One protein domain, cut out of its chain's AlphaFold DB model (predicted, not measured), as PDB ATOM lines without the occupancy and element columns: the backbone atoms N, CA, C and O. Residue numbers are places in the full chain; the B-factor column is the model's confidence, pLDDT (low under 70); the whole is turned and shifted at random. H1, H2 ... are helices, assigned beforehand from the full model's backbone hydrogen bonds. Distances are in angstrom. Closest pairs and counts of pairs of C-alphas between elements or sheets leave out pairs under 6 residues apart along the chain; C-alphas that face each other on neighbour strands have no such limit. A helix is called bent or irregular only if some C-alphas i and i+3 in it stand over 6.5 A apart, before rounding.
ATOM      1  N   GLU A   2       9.876 -73.405  53.148       59.78
ATOM      2  CA  GLU A   2       8.921 -72.935  54.174       59.78
ATOM      3  C   GLU A   2       7.664 -72.238  53.604       59.78
ATOM      4  O   GLU A   2       6.555 -72.501  54.057       59.78
ATOM      5  N   GLU A   3       7.804 -71.403  52.565       63.78
ATOM      6  CA  GLU A   3       6.691 -70.587  52.036       63.78
ATOM      7  C   GLU A   3       5.542 -71.412  51.428       63.78
ATOM      8  O   GLU A   3       4.371 -71.094  51.626       63.78
ATOM      9  N   HIS A   4       5.854 -72.512  50.736       62.16
ATOM     10  CA  HIS A   4       4.835 -73.374  50.126       62.16
ATOM     11  C   HIS A   4       3.964 -74.094  51.164       62.16
ATOM     12  O   HIS A   4       2.775 -74.289  50.919       62.16
ATOM     13  N   ARG A   5       4.518 -74.430  52.341       66.31
ATOM     14  CA  ARG A   5       3.734 -75.011  53.444       66.31
ATOM     15  C   ARG A   5       2.682 -74.036  53.964       66.31
ATOM     16  O   ARG A   5       1.564 -74.463  54.230       66.31
ATOM     17  N   GLY A   6       3.020 -72.748  54.048       84.69
ATOM     18  CA  GLY A   6       2.092 -71.716  54.513       84.69
ATOM     19  C   GLY A   6       0.891 -71.537  53.584       84.69
ATOM     20  O   GLY A   6      -0.239 -71.444  54.054       84.69
ATOM     21  N   ILE A   7       1.110 -71.559  52.264       86.00
ATOM     22  CA  ILE A   7       0.025 -71.419  51.278       86.00
ATOM     23  C   ILE A   7      -0.914 -72.632  51.314       86.00
ATOM     24  O   ILE A   7      -2.132 -72.469  51.315       86.00
ATOM     25  N   GLU A   8      -0.374 -73.853  51.358       86.94
ATOM     26  CA  GLU A   8      -1.204 -75.065  51.427       86.94
ATOM     27  C   GLU A   8      -2.050 -75.129  52.701       86.94
ATOM     28  O   GLU A   8      -3.202 -75.566  52.661       86.94
ATOM     29  N   GLU A   9      -1.490 -74.694  53.828       89.75
ATOM     30  CA  GLU A   9      -2.205 -74.619  55.098       89.75
ATOM     31  C   GLU A   9      -3.325 -73.576  55.052       89.75
ATOM     32  O   GLU A   9      -4.468 -73.909  55.355       89.75
ATOM     33  N   GLN A  10      -3.050 -72.377  54.530       93.38
ATOM     34  CA  GLN A  10      -4.071 -71.345  54.315       93.38
ATOM     35  C   GLN A  10      -5.210 -71.828  53.407       93.38
ATOM     36  O   GLN A  10      -6.380 -71.574  53.689       93.38
ATOM     37  N   LEU A  11      -4.898 -72.545  52.323       94.25
ATOM     38  CA  LEU A  11      -5.919 -73.110  51.438       94.25
ATOM     39  C   LEU A  11      -6.767 -74.166  52.150       94.25
ATOM     40  O   LEU A  11      -7.989 -74.153  52.002       94.25
ATOM     41  N   ARG A  12      -6.151 -75.056  52.940       93.69
ATOM     42  CA  ARG A  12      -6.898 -76.026  53.757       93.69
ATOM     43  C   ARG A  12      -7.813 -75.334  54.758       93.69
ATOM     44  O   ARG A  12      -8.969 -75.734  54.871       93.69
ATOM     45  N   ASP A  13      -7.333 -74.294  55.428       94.50
ATOM     46  CA  ASP A  13      -8.134 -73.535  56.388       94.50
ATOM     47  C   ASP A  13      -9.331 -72.865  55.714       94.50
ATOM     48  O   ASP A  13     -10.449 -72.928  56.228       94.50
ATOM     49  N   ARG A  14      -9.131 -72.276  54.529       96.56
ATOM     50  CA  ARG A  14     -10.227 -71.714  53.730       96.56
ATOM     51  C   ARG A  14     -11.230 -72.780  53.311       96.56
ATOM     52  O   ARG A  14     -12.418 -72.619  53.567       96.56
ATOM     53  N   LEU A  15     -10.778 -73.904  52.753       96.94
ATOM     54  CA  LEU A  15     -11.665 -75.017  52.391       96.94
ATOM     55  C   LEU A  15     -12.474 -75.513  53.593       96.94
ATOM     56  O   LEU A  15     -13.676 -75.762  53.479       96.94
ATOM     57  N   TYR A  16     -11.826 -75.648  54.749       95.88
ATOM     58  CA  TYR A  16     -12.487 -76.108  55.957       95.88
ATOM     59  C   TYR A  16     -13.566 -75.118  56.416       95.88
ATOM     60  O   TYR A  16     -14.729 -75.498  56.571       95.88
ATOM     61  N   ASN A  17     -13.206 -73.844  56.582       95.75
ATOM     62  CA  ASN A  17     -14.102 -72.825  57.125       95.75
ATOM     63  C   ASN A  17     -15.217 -72.416  56.148       95.75
ATOM     64  O   ASN A  17     -16.343 -72.162  56.577       95.75
ATOM     65  N   GLU A  18     -14.930 -72.373  54.847       96.19
ATOM     66  CA  GLU A  18     -15.852 -71.851  53.832       96.19
ATOM     67  C   GLU A  18     -16.702 -72.935  53.156       96.19
ATOM     68  O   GLU A  18     -17.763 -72.616  52.627       96.19
ATOM     69  N   ILE A  19     -16.284 -74.207  53.178       96.75
ATOM     70  CA  ILE A  19     -17.030 -75.305  52.544       96.75
ATOM     71  C   ILE A  19     -17.372 -76.390  53.567       96.75
ATOM     72  O   ILE A  19     -18.547 -76.690  53.781       96.75
ATOM     73  N   VAL A  20     -16.369 -76.980  54.223       96.00
ATOM     74  CA  VAL A  20     -16.568 -78.203  55.022       96.00
ATOM     75  C   VAL A  20     -17.495 -77.985  56.217       96.00
ATOM     76  O   VAL A  20     -18.364 -78.819  56.479       96.00
ATOM     77  N   ILE A  21     -17.345 -76.871  56.940       94.81
ATOM     78  CA  ILE A  21     -18.224 -76.539  58.072       94.81
ATOM     79  C   ILE A  21     -19.635 -76.174  57.599       94.81
ATOM     80  O   ILE A  21     -20.603 -76.490  58.289       94.81
ATOM     81  N   ARG A  22     -19.760 -75.507  56.443       94.69
ATOM     82  CA  ARG A  22     -21.051 -75.033  55.920       94.69
ATOM     83  C   ARG A  22     -21.898 -76.167  55.353       94.69
ATOM     84  O   ARG A  22     -23.106 -76.157  55.551       94.69
ATOM     85  N   GLN A  23     -21.258 -77.155  54.725       93.31
ATOM     86  CA  GLN A  23     -21.917 -78.311  54.115       93.31
ATOM     87  C   GLN A  23     -21.399 -79.640  54.691       93.31
ATOM     88  O   GLN A  23     -20.867 -80.493  53.972       93.31
ATOM     89  N   PRO A  24     -21.559 -79.880  56.006       91.69
ATOM     90  CA  PRO A  24     -20.947 -81.022  56.679       91.69
ATOM     91  C   PRO A  24     -21.508 -82.367  56.201       91.69
ATOM     92  O   PRO A  24     -20.862 -83.401  56.392       91.69
ATOM     93  N   PHE A  25     -22.700 -82.378  55.594       93.44
ATOM     94  CA  PHE A  25     -23.325 -83.590  55.072       93.44
ATOM     95  C   PHE A  25     -22.613 -84.144  53.834       93.44
ATOM     96  O   PHE A  25     -22.714 -85.343  53.592       93.44
ATOM     97  N   LEU A  26     -21.848 -83.335  53.087       94.69
ATOM     98  CA  LEU A  26     -21.075 -83.820  51.936       94.69
ATOM     99  C   LEU A  26     -20.013 -84.857  52.345       94.69
ATOM    100  O   LEU A  26     -19.603 -85.669  51.519       94.69
ATOM    101  N   TRP A  27     -19.627 -84.871  53.628       95.25
ATOM    102  CA  TRP A  27     -18.680 -85.813  54.231       95.25
ATOM    103  C   TRP A  27     -19.236 -86.449  55.508       95.25
ATOM    104  O   TRP A  27     -18.517 -86.617  56.494       95.25
ATOM    105  N   TRP A  28     -20.527 -86.791  55.529       93.00
ATOM    106  CA  TRP A  28     -21.206 -87.316  56.724       93.00
ATOM    107  C   TRP A  28     -20.533 -88.558  57.347       93.00
ATOM    108  O   TRP A  28     -20.661 -88.777  58.549       93.00
ATOM    109  N   TRP A  29     -19.787 -89.346  56.564       89.44
ATOM    110  CA  TRP A  29     -19.056 -90.537  57.025       89.44
ATOM    111  C   TRP A  29     -17.698 -90.232  57.678       89.44
ATOM    112  O   TRP A  29     -17.072 -91.131  58.245       89.44
ATOM    113  N   ILE A  30     -17.212 -88.990  57.599       92.12
ATOM    114  CA  ILE A  30     -15.924 -88.586  58.166       92.12
ATOM    115  C   ILE A  30     -16.132 -88.059  59.586       92.12
ATOM    116  O   ILE A  30     -16.841 -87.077  59.809       92.12
ATOM    117  N   LYS A  31     -15.477 -88.720  60.550       90.88
ATOM    118  CA  LYS A  31     -15.554 -88.371  61.977       90.88
ATOM    119  C   LYS A  31     -14.900 -87.024  62.273       90.88
ATOM    120  O   LYS A  31     -15.538 -86.156  62.858       90.88
ATOM    121  N   ASP A  32     -13.648 -86.858  61.854       93.62
ATOM    122  CA  ASP A  32     -12.909 -85.610  62.021       93.62
ATOM    123  C   ASP A  32     -12.859 -84.845  60.699       93.62
ATOM    124  O   ASP A  32     -12.095 -85.173  59.789       93.62
ATOM    125  N   LYS A  33     -13.699 -83.815  60.597       90.69
ATOM    126  CA  LYS A  33     -13.794 -82.983  59.397       90.69
ATOM    127  C   LYS A  33     -12.584 -82.068  59.196       90.69
ATOM    128  O   LYS A  33     -12.350 -81.648  58.067       90.69
ATOM    129  N   LYS A  34     -11.805 -81.777  60.245       88.81
ATOM    130  CA  LYS A  34     -10.576 -80.972  60.132       88.81
ATOM    131  C   LYS A  34      -9.447 -81.744  59.459       88.81
ATOM    132  O   LYS A  34      -8.580 -81.143  58.838       88.81
ATOM    133  N   ALA A  35      -9.483 -83.072  59.542       88.88
ATOM    134  CA  ALA A  35      -8.502 -83.952  58.919       88.88
ATOM    135  C   ALA A  35      -8.795 -84.252  57.434       88.88
ATOM    136  O   ALA A  35      -8.117 -85.083  56.825       88.88
ATOM    137  N   ILE A  36      -9.812 -83.618  56.835       92.56
ATOM    138  CA  ILE A  36     -10.166 -83.839  55.430       92.56
ATOM    139  C   ILE A  36      -9.111 -83.200  54.522       92.56
ATOM    140  O   ILE A  36      -8.878 -81.995  54.552       92.56
ATOM    141  N   SER A  37      -8.499 -84.015  53.664       95.00
ATOM    142  CA  SER A  37      -7.575 -83.546  52.627       95.00
ATOM    143  C   SER A  37      -8.294 -82.748  51.536       95.00
ATOM    144  O   SER A  37      -9.436 -83.070  51.193       95.00
ATOM    145  N   THR A  38      -7.584 -81.827  50.887       96.88
ATOM    146  CA  THR A  38      -8.057 -81.053  49.728       96.88
ATOM    147  C   THR A  38      -8.716 -81.920  48.649       96.88
ATOM    148  O   THR A  38      -9.775 -81.570  48.135       96.88
ATOM    149  N   GLU A  39      -8.154 -83.086  48.336       96.88
ATOM    150  CA  GLU A  39      -8.684 -84.007  47.326       96.88
ATOM    151  C   GLU A  39     -10.070 -84.544  47.693       96.88
ATOM    152  O   GLU A  39     -10.936 -84.669  46.827       96.88
ATOM    153  N   ILE A  40     -10.291 -84.848  48.972       96.75
ATOM    154  CA  ILE A  40     -11.588 -85.312  49.476       96.75
ATOM    155  C   ILE A  40     -12.602 -84.164  49.452       96.75
ATOM    156  O   ILE A  40     -13.775 -84.411  49.159       96.75
ATOM    157  N   VAL A  41     -12.174 -82.918  49.703       97.94
ATOM    158  CA  VAL A  41     -13.054 -81.748  49.547       97.94
ATOM    159  C   VAL A  41     -13.486 -81.598  48.088       97.94
ATOM    160  O   VAL A  41     -14.678 -81.504  47.803       97.94
ATOM    161  N   VAL A  42     -12.536 -81.666  47.151       98.31
ATOM    162  CA  VAL A  42     -12.831 -81.618  45.710       98.31
ATOM    163  C   VAL A  42     -13.794 -82.736  45.307       98.31
ATOM    164  O   VAL A  42     -14.794 -82.467  44.647       98.31
ATOM    165  N   GLU A  43     -13.540 -83.976  45.730       98.00
ATOM    166  CA  GLU A  43     -14.410 -85.105  45.388       98.00
ATOM    167  C   GLU A  43     -15.817 -84.949  45.965       98.00
ATOM    168  O   GLU A  43     -16.789 -85.169  45.246       98.00
ATOM    169  N   GLY A  44     -15.940 -84.515  47.222       97.44
ATOM    170  CA  GLY A  44     -17.231 -84.299  47.877       97.44
ATOM    171  C   GLY A  44     -18.067 -83.220  47.192       97.44
ATOM    172  O   GLY A  44     -19.231 -83.468  46.871       97.44
ATOM    173  N   VAL A  45     -17.460 -82.064  46.906       98.25
ATOM    174  CA  VAL A  45     -18.129 -80.942  46.230       98.25
ATOM    175  C   VAL A  45     -18.522 -81.320  44.805       98.25
ATOM    176  O   VAL A  45     -19.685 -81.191  44.444       98.25
ATOM    177  N   LEU A  46     -17.603 -81.851  43.994       98.31
ATOM    178  CA  LEU A  46     -17.928 -82.197  42.607       98.31
ATOM    179  C   LEU A  46     -18.934 -83.360  42.515       98.31
ATOM    180  O   LEU A  46     -19.687 -83.441  41.546       98.31
ATOM    181  N   ALA A  47     -18.954 -84.282  43.485       97.25
ATOM    182  CA  ALA A  47     -19.885 -85.408  43.481       97.25
ATOM    183  C   ALA A  47     -21.292 -85.048  43.972       97.25
ATOM    184  O   ALA A  47     -22.254 -85.597  43.431       97.25
ATOM    185  N   ASN A  48     -21.407 -84.194  44.995       96.19
ATOM    186  CA  ASN A  48     -22.657 -84.009  45.739       96.19
ATOM    187  C   ASN A  48     -22.989 -82.549  46.109       96.19
ATOM    188  O   ASN A  48     -24.068 -82.327  46.652       96.19
ATOM    189  N   GLY A  49     -22.086 -81.592  45.878       95.50
ATOM    190  CA  GLY A  49     -22.321 -80.171  46.150       95.50
ATOM    191  C   GLY A  49     -23.220 -79.517  45.104       95.50
ATOM    192  O   GLY A  49     -23.425 -80.064  44.013       95.50
ATOM    193  N   ASP A  50     -23.754 -78.347  45.439       95.75
ATOM    194  CA  ASP A  50     -24.497 -77.523  44.495       95.75
ATOM    195  C   ASP A  50     -23.573 -76.590  43.685       95.75
ATOM    196  O   ASP A  50     -22.341 -76.676  43.731       95.75
ATOM    197  N   MET A  51     -24.171 -75.727  42.861       95.44
ATOM    198  CA  MET A  51     -23.405 -74.807  42.021       95.44
ATOM    199  C   MET A  51     -22.639 -73.756  42.830       95.44
ATOM    200  O   MET A  51     -21.546 -73.377  42.404       95.44
ATOM    201  N   ASP A  52     -23.162 -73.317  43.973       96.38
ATOM    202  CA  ASP A  52     -22.513 -72.316  44.816       96.38
ATOM    203  C   ASP A  52     -21.265 -72.919  45.475       96.38
ATOM    204  O   ASP A  52     -20.202 -72.292  45.471       96.38
ATOM    205  N   GLU A  53     -21.325 -74.177  45.935       97.25
ATOM    206  CA  GLU A  53     -20.129 -74.871  46.430       97.25
ATOM    207  C   GLU A  53     -19.072 -75.083  45.346       97.25
ATOM    208  O   GLU A  53     -17.876 -74.950  45.616       97.25
ATOM    209  N   VAL A  54     -19.486 -75.417  44.120       97.81
ATOM    210  CA  VAL A  54     -18.553 -75.601  42.998       97.81
ATOM    211  C   VAL A  54     -17.856 -74.286  42.649       97.81
ATOM    212  O   VAL A  54     -16.644 -74.279  42.416       97.81
ATOM    213  N   LEU A  55     -18.591 -73.171  42.630       97.50
ATOM    214  CA  LEU A  55     -18.019 -71.848  42.384       97.50
ATOM    215  C   LEU A  55     -17.048 -71.444  43.499       97.50
ATOM    216  O   LEU A  55     -15.928 -71.035  43.193       97.50
ATOM    217  N   ASN A  56     -17.418 -71.648  44.765       97.94
ATOM    218  CA  ASN A  56     -16.537 -71.363  45.899       97.94
ATOM    219  C   ASN A  56     -15.262 -72.231  45.864       97.94
ATOM    220  O   ASN A  56     -14.146 -71.754  46.068       97.94
ATOM    221  N   LEU A  57     -15.387 -73.513  45.501       98.19
ATOM    222  CA  LEU A  57     -14.232 -74.394  45.318       98.19
ATOM    223  C   LEU A  57     -13.261 -73.851  44.252       98.19
ATOM    224  O   LEU A  57     -12.041 -73.921  44.433       98.19
ATOM    225  N   PHE A  58     -13.782 -73.308  43.147       97.81
ATOM    226  CA  PHE A  58     -12.960 -72.675  42.115       97.81
ATOM    227  C   PHE A  58     -12.351 -71.349  42.561       97.81
ATOM    228  O   PHE A  58     -11.232 -71.059  42.144       97.81
ATOM    229  N   GLU A  59     -13.036 -70.573  43.394       98.06
ATOM    230  CA  GLU A  59     -12.493 -69.347  43.978       98.06
ATOM    231  C   GLU A  59     -11.307 -69.642  44.907       98.06
ATOM    232  O   GLU A  59     -10.273 -68.978  44.828       98.06
ATOM    233  N   ILE A  60     -11.421 -70.670  45.753       97.81
ATOM    234  CA  ILE A  60     -10.380 -71.020  46.727       97.81
ATOM    235  C   ILE A  60      -9.171 -71.665  46.042       97.81
ATOM    236  O   ILE A  60      -8.035 -71.260  46.281       97.81
ATOM    237  N   LEU A  61      -9.390 -72.687  45.209       97.56
ATOM    238  CA  LEU A  61      -8.297 -73.494  44.650       97.56
ATOM    239  C   LEU A  61      -7.856 -73.055  43.257       97.56
ATOM    240  O   LEU A  61      -6.770 -73.429  42.813       97.56
ATOM    241  N   GLY A  62      -8.687 -72.304  42.544       97.06
ATOM    242  CA  GLY A  62      -8.530 -72.077  41.117       97.06
ATOM    243  C   GLY A  62      -9.012 -73.272  40.293       97.06
ATOM    244  O   GLY A  62      -8.735 -74.442  40.580       97.06
ATOM    245  N   ARG A  63      -9.701 -72.973  39.189       96.38
ATOM    246  CA  ARG A  63     -10.291 -73.986  38.302       96.38
ATOM    247  C   ARG A  63      -9.274 -75.004  37.768       96.38
ATOM    248  O   ARG A  63      -9.600 -76.184  37.655       96.38
ATOM    249  N   GLU A  64      -8.045 -74.585  37.460       96.25
ATOM    250  CA  GLU A  64      -7.007 -75.489  36.938       96.25
ATOM    251  C   GLU A  64      -6.491 -76.488  37.984       96.25
ATOM    252  O   GLU A  64      -6.215 -77.638  37.643       96.25
ATOM    253  N   ASN A  65      -6.406 -76.107  39.261       97.50
ATOM    254  CA  ASN A  65      -6.016 -77.050  40.312       97.50
ATOM    255  C   ASN A  65      -7.122 -78.073  40.561       97.50
ATOM    256  O   ASN A  65      -6.845 -79.272  40.620       97.50
ATOM    257  N   VAL A  66      -8.381 -77.628  40.594       98.25
ATOM    258  CA  VAL A  66      -9.530 -78.538  40.703       98.25
ATOM    259  C   VAL A  66      -9.578 -79.500  39.514       98.25
ATOM    260  O   VAL A  66      -9.732 -80.704  39.708       98.25
ATOM    261  N   LYS A  67      -9.348 -79.006  38.291       98.06
ATOM    262  CA  LYS A  67      -9.231 -79.830  37.079       98.06
ATOM    263  C   LYS A  67      -8.150 -80.904  37.216       98.06
ATOM    264  O   LYS A  67      -8.420 -82.071  36.931       98.06
ATOM    265  N   LYS A  68      -6.939 -80.537  37.652       98.12
ATOM    266  CA  LYS A  68      -5.831 -81.487  37.863       98.12
ATOM    267  C   LYS A  68      -6.210 -82.570  38.876       98.12
ATOM    268  O   LYS A  68      -6.028 -83.751  38.590       98.12
ATOM    269  N   ILE A  69      -6.776 -82.183  40.020       98.31
ATOM    270  CA  ILE A  69      -7.216 -83.119  41.067       98.31
ATOM    271  C   ILE A  69      -8.289 -84.068  40.523       98.31
ATOM    272  O   ILE A  69      -8.145 -85.284  40.639       98.31
ATOM    273  N   PHE A  70      -9.314 -83.532  39.858       98.44
ATOM    274  CA  PHE A  70     -10.385 -84.320  39.256       98.44
ATOM    275  C   PHE A  70      -9.851 -85.348  38.247       98.44
ATOM    276  O   PHE A  70     -10.174 -86.534  38.348       98.44
ATOM    277  N   PHE A  71      -8.988 -84.939  37.308       98.06
ATOM    278  CA  PHE A  71      -8.402 -85.862  36.328       98.06
ATOM    279  C   PHE A  71      -7.505 -86.928  36.977       98.06
ATOM    280  O   PHE A  71      -7.541 -88.088  36.562       98.06
ATOM    281  N   ASN A  72      -6.767 -86.574  38.035       98.12
ATOM    282  CA  ASN A  72      -5.972 -87.521  38.822       98.12
ATOM    283  C   ASN A  72      -6.830 -88.519  39.613       98.12
ATOM    284  O   ASN A  72      -6.404 -89.645  39.857       98.12
ATOM    285  N   GLN A  73      -8.029 -88.131  40.042       98.06
ATOM    286  CA  GLN A  73      -8.942 -89.028  40.745       98.06
ATOM    287  C   GLN A  73      -9.610 -90.012  39.785       98.06
ATOM    288  O   GLN A  73      -9.635 -91.209  40.063       98.06
ATOM    289  N   ILE A  74     -10.096 -89.543  38.631       97.88
ATOM    290  CA  ILE A  74     -10.794 -90.408  37.663       97.88
ATOM    291  C   ILE A  74      -9.856 -91.307  36.843       97.88
ATOM    292  O   ILE A  74     -10.336 -92.169  36.111       97.88
ATOM    293  N   SER A  75      -8.538 -91.100  36.919       97.44
ATOM    294  CA  SER A  75      -7.545 -92.002  36.321       97.44
ATOM    295  C   SER A  75      -7.328 -93.269  37.158       97.44
ATOM    296  O   SER A  75      -6.780 -94.257  36.668       97.44
ATOM    297  N   ARG A  76      -7.780 -93.272  38.419       96.56
ATOM    298  CA  ARG A  76      -7.714 -94.434  39.310       96.56
ATOM    299  C   ARG A  76      -8.745 -95.483  38.893       96.56
ATOM    300  O   ARG A  76      -9.849 -95.158  38.468       96.56
ATOM    301  N   LYS A  77      -8.427 -96.763  39.126       94.19
ATOM    302  CA  LYS A  77      -9.336 -97.902  38.867       94.19
ATOM    303  C   LYS A  77     -10.678 -97.789  39.610       94.19
ATOM    304  O   LYS A  77     -11.679 -98.320  39.140       94.19
ATOM    305  N   ARG A  78     -10.692 -97.149  40.785       93.50
ATOM    306  CA  ARG A  78     -11.892 -96.840  41.578       93.50
ATOM    307  C   ARG A  78     -11.828 -95.387  42.044       93.50
ATOM    308  O   ARG A  78     -10.767 -94.933  42.467       93.50
ATOM    309  N   HIS A  79     -12.967 -94.707  41.994       95.25
ATOM    310  CA  HIS A  79     -13.173 -93.331  42.450       95.25
ATOM    311  C   HIS A  79     -14.634 -93.161  42.896       95.25
ATOM    312  O   HIS A  79     -15.481 -93.960  42.492       95.25
ATOM    313  N   ASN A  80     -14.956 -92.122  43.673       93.81
ATOM    314  CA  ASN A  80     -16.301 -91.970  44.248       93.81
ATOM    315  C   ASN A  80     -17.279 -91.182  43.356       93.81
ATOM    316  O   ASN A  80     -18.444 -91.007  43.709       93.81
ATOM    317  N   TYR A  81     -16.850 -90.748  42.169       97.44
ATOM    318  CA  TYR A  81     -17.730 -90.078  41.211       97.44
ATOM    319  C   TYR A  81     -18.717 -91.016  40.514       97.44
ATOM    320  O   TYR A  81     -18.351 -92.083  40.016       97.44
ATOM    321  N   ARG A  82     -19.957 -90.541  40.348       97.25
ATOM    322  CA  ARG A  82     -20.941 -91.159  39.449       97.25
ATOM    323  C   ARG A  82     -20.552 -90.916  37.981       97.25
ATOM    324  O   ARG A  82     -20.002 -89.856  37.673       97.25
ATOM    325  N   PRO A  83     -20.908 -91.810  37.036       97.50
ATOM    326  CA  PRO A  83     -20.575 -91.633  35.617       97.50
ATOM    327  C   PRO A  83     -21.045 -90.296  35.022       97.50
ATOM    328  O   PRO A  83     -20.329 -89.672  34.241       97.50
ATOM    329  N   GLN A  84     -22.227 -89.823  35.427       97.50
ATOM    330  CA  GLN A  84     -22.781 -88.537  34.994       97.50
ATOM    331  C   GLN A  84     -21.958 -87.336  35.477       97.50
ATOM    332  O   GLN A  84     -21.688 -86.436  34.685       97.50
ATOM    333  N   THR A  85     -21.475 -87.366  36.724       97.81
ATOM    334  CA  THR A  85     -20.557 -86.363  37.278       97.81
ATOM    335  C   THR A  85     -19.253 -86.342  36.489       97.81
ATOM    336  O   THR A  85     -18.801 -85.280  36.063       97.81
ATOM    337  N   VAL A  86     -18.684 -87.522  36.210       98.19
ATOM    338  CA  VAL A  86     -17.463 -87.631  35.401       98.19
ATOM    339  C   VAL A  86     -17.673 -87.024  34.014       98.19
ATOM    340  O   VAL A  86     -16.842 -86.248  33.549       98.19
ATOM    341  N   ASN A  87     -18.783 -87.348  33.349       97.75
ATOM    342  CA  ASN A  87     -19.095 -86.827  32.019       97.75
ATOM    343  C   ASN A  87     -19.268 -85.298  32.022       97.75
ATOM    344  O   ASN A  87     -18.698 -84.613  31.171       97.75
ATOM    345  N   LEU A  88     -20.020 -84.766  32.991       96.88
ATOM    346  CA  LEU A  88     -20.250 -83.332  33.148       96.88
ATOM    347  C   LEU A  88     -18.928 -82.578  33.305       96.88
ATOM    348  O   LEU A  88     -18.630 -81.691  32.505       96.88
ATOM    349  N   PHE A  89     -18.110 -82.962  34.286       97.19
ATOM    350  CA  PHE A  89     -16.881 -82.237  34.589       97.19
ATOM    351  C   PHE A  89     -15.771 -82.485  33.567       97.19
ATOM    352  O   PHE A  89     -15.017 -81.560  33.280       97.19
ATOM    353  N   ARG A  90     -15.720 -83.648  32.899       96.94
ATOM    354  CA  ARG A  90     -14.862 -83.815  31.710       96.94
ATOM    355  C   ARG A  90     -15.199 -82.773  30.647       96.94
ATOM    356  O   ARG A  90     -14.305 -82.065  30.196       96.94
ATOM    357  N   LYS A  91     -16.478 -82.620  30.288       96.19
ATOM    358  CA  LYS A  91     -16.907 -81.608  29.307       96.19
ATOM    359  C   LYS A  91     -16.617 -80.187  29.786       96.19
ATOM    360  O   LYS A  91     -16.114 -79.382  29.007       96.19
ATOM    361  N   ALA A  92     -16.912 -79.892  31.051       94.75
ATOM    362  CA  ALA A  92     -16.674 -78.579  31.636       94.75
ATOM    363  C   ALA A  92     -15.185 -78.205  31.619       94.75
ATOM    364  O   ALA A  92     -14.859 -77.069  31.293       94.75
ATOM    365  N   PHE A  93     -14.286 -79.153  31.910       95.19
ATOM    366  CA  PHE A  93     -12.839 -78.930  31.952       95.19
ATOM    367  C   PHE A  93     -12.129 -78.999  30.594       95.19
ATOM    368  O   PHE A  93     -11.037 -78.439  30.464       95.19
ATOM    369  N   SER A  94     -12.720 -79.667  29.599       88.94
ATOM    370  CA  SER A  94     -12.201 -79.736  28.223       88.94
ATOM    371  C   SER A  94     -12.568 -78.526  27.368       88.94
ATOM    372  O   SER A  94     -11.913 -78.279  26.360       88.94
ATOM    373  N   ARG A  95     -13.604 -77.770  27.740       80.81
ATOM    374  CA  ARG A  95     -13.869 -76.469  27.124       80.81
ATOM    375  C   ARG A  95     -12.839 -75.476  27.664       80.81
ATOM    376  O   ARG A  95     -12.870 -75.142  28.849       80.81
TER     377      ARG A  95
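AT A GLANCE: This is residues 2 to 95 of the 97 residues of an uncharacterized protein of Desulfobacteraceae bacterium (UniProt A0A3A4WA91). A hairpin of two helices, H3 and H4, makes the middle, with the long helix H1 along one side in a three-helix bundle; H5 crosses H3, and H6 lies on the side away from H1. The short H2 packs on H3, and residues 2 to 7 of H1 stick out. The 94 printed residues hold six named helices, H1 to H6 in chain order, and no named strand: all helix. The whole is compact, with a radius of gyration of the C-alphas of 13.0 A and spans of 35 by 30 by 27 A.

HOW THE PARTS SIT: H1, residues 2 to 20, touches H3, residues 38 to 48, with residues 12 to 20 alone, at a shallow tilt of 26 degrees, the same way; the closest C-alphas, of Arg 12 and Thr 38, are 6.5 A apart. With residues 11 to 19 alone it touches H4, residues 51 to 61, at 12 degrees, opposite ways; the closest C-alphas are Leu 11 and Ile 60, 6.8 A. H2, residues 24 to 27, touches H3, closest at C-alphas 26 and 44, 5.6 A. H3, the hub, forms a hairpin with H4, closest at C-alphas 45 and 54, 6.3 A. H5, residues 63 to 74, touches H3 with residues 66 to 70 alone, about perpendicular at 82 degrees, closest at C-alphas 69 and 39, 6.5 A. H6, residues 83 to 94, is close to H3 and H5 but not clearly touching, and apart from H1. Each O i to N i+4 pair is within hydrogen-bond range in H3, H4, H5 and H6, and 14 of 15 in H1; H2 is too short for such a pair.

IN THESE COORDINATES: H1 begins at C-alpha 2 (8.921, -72.935, 54.174) and is 26.0 A long; it is neither bent nor irregular, but only just: C-alphas 17 and 20 are 6.3 A apart. H2 spans 5.8 A, H3 and H4 15.4 A each, H5 16.4 A and H6 16.3 A, ending at C-alpha 94 (-12.201, -79.736, 28.223).

THE WHOLE: The C-alphas farthest apart, of Glu 2 and Gln 84, are 40.2 A apart. The printed part has no cut and no long link. Confidence is under 70 at residues 2 to 5.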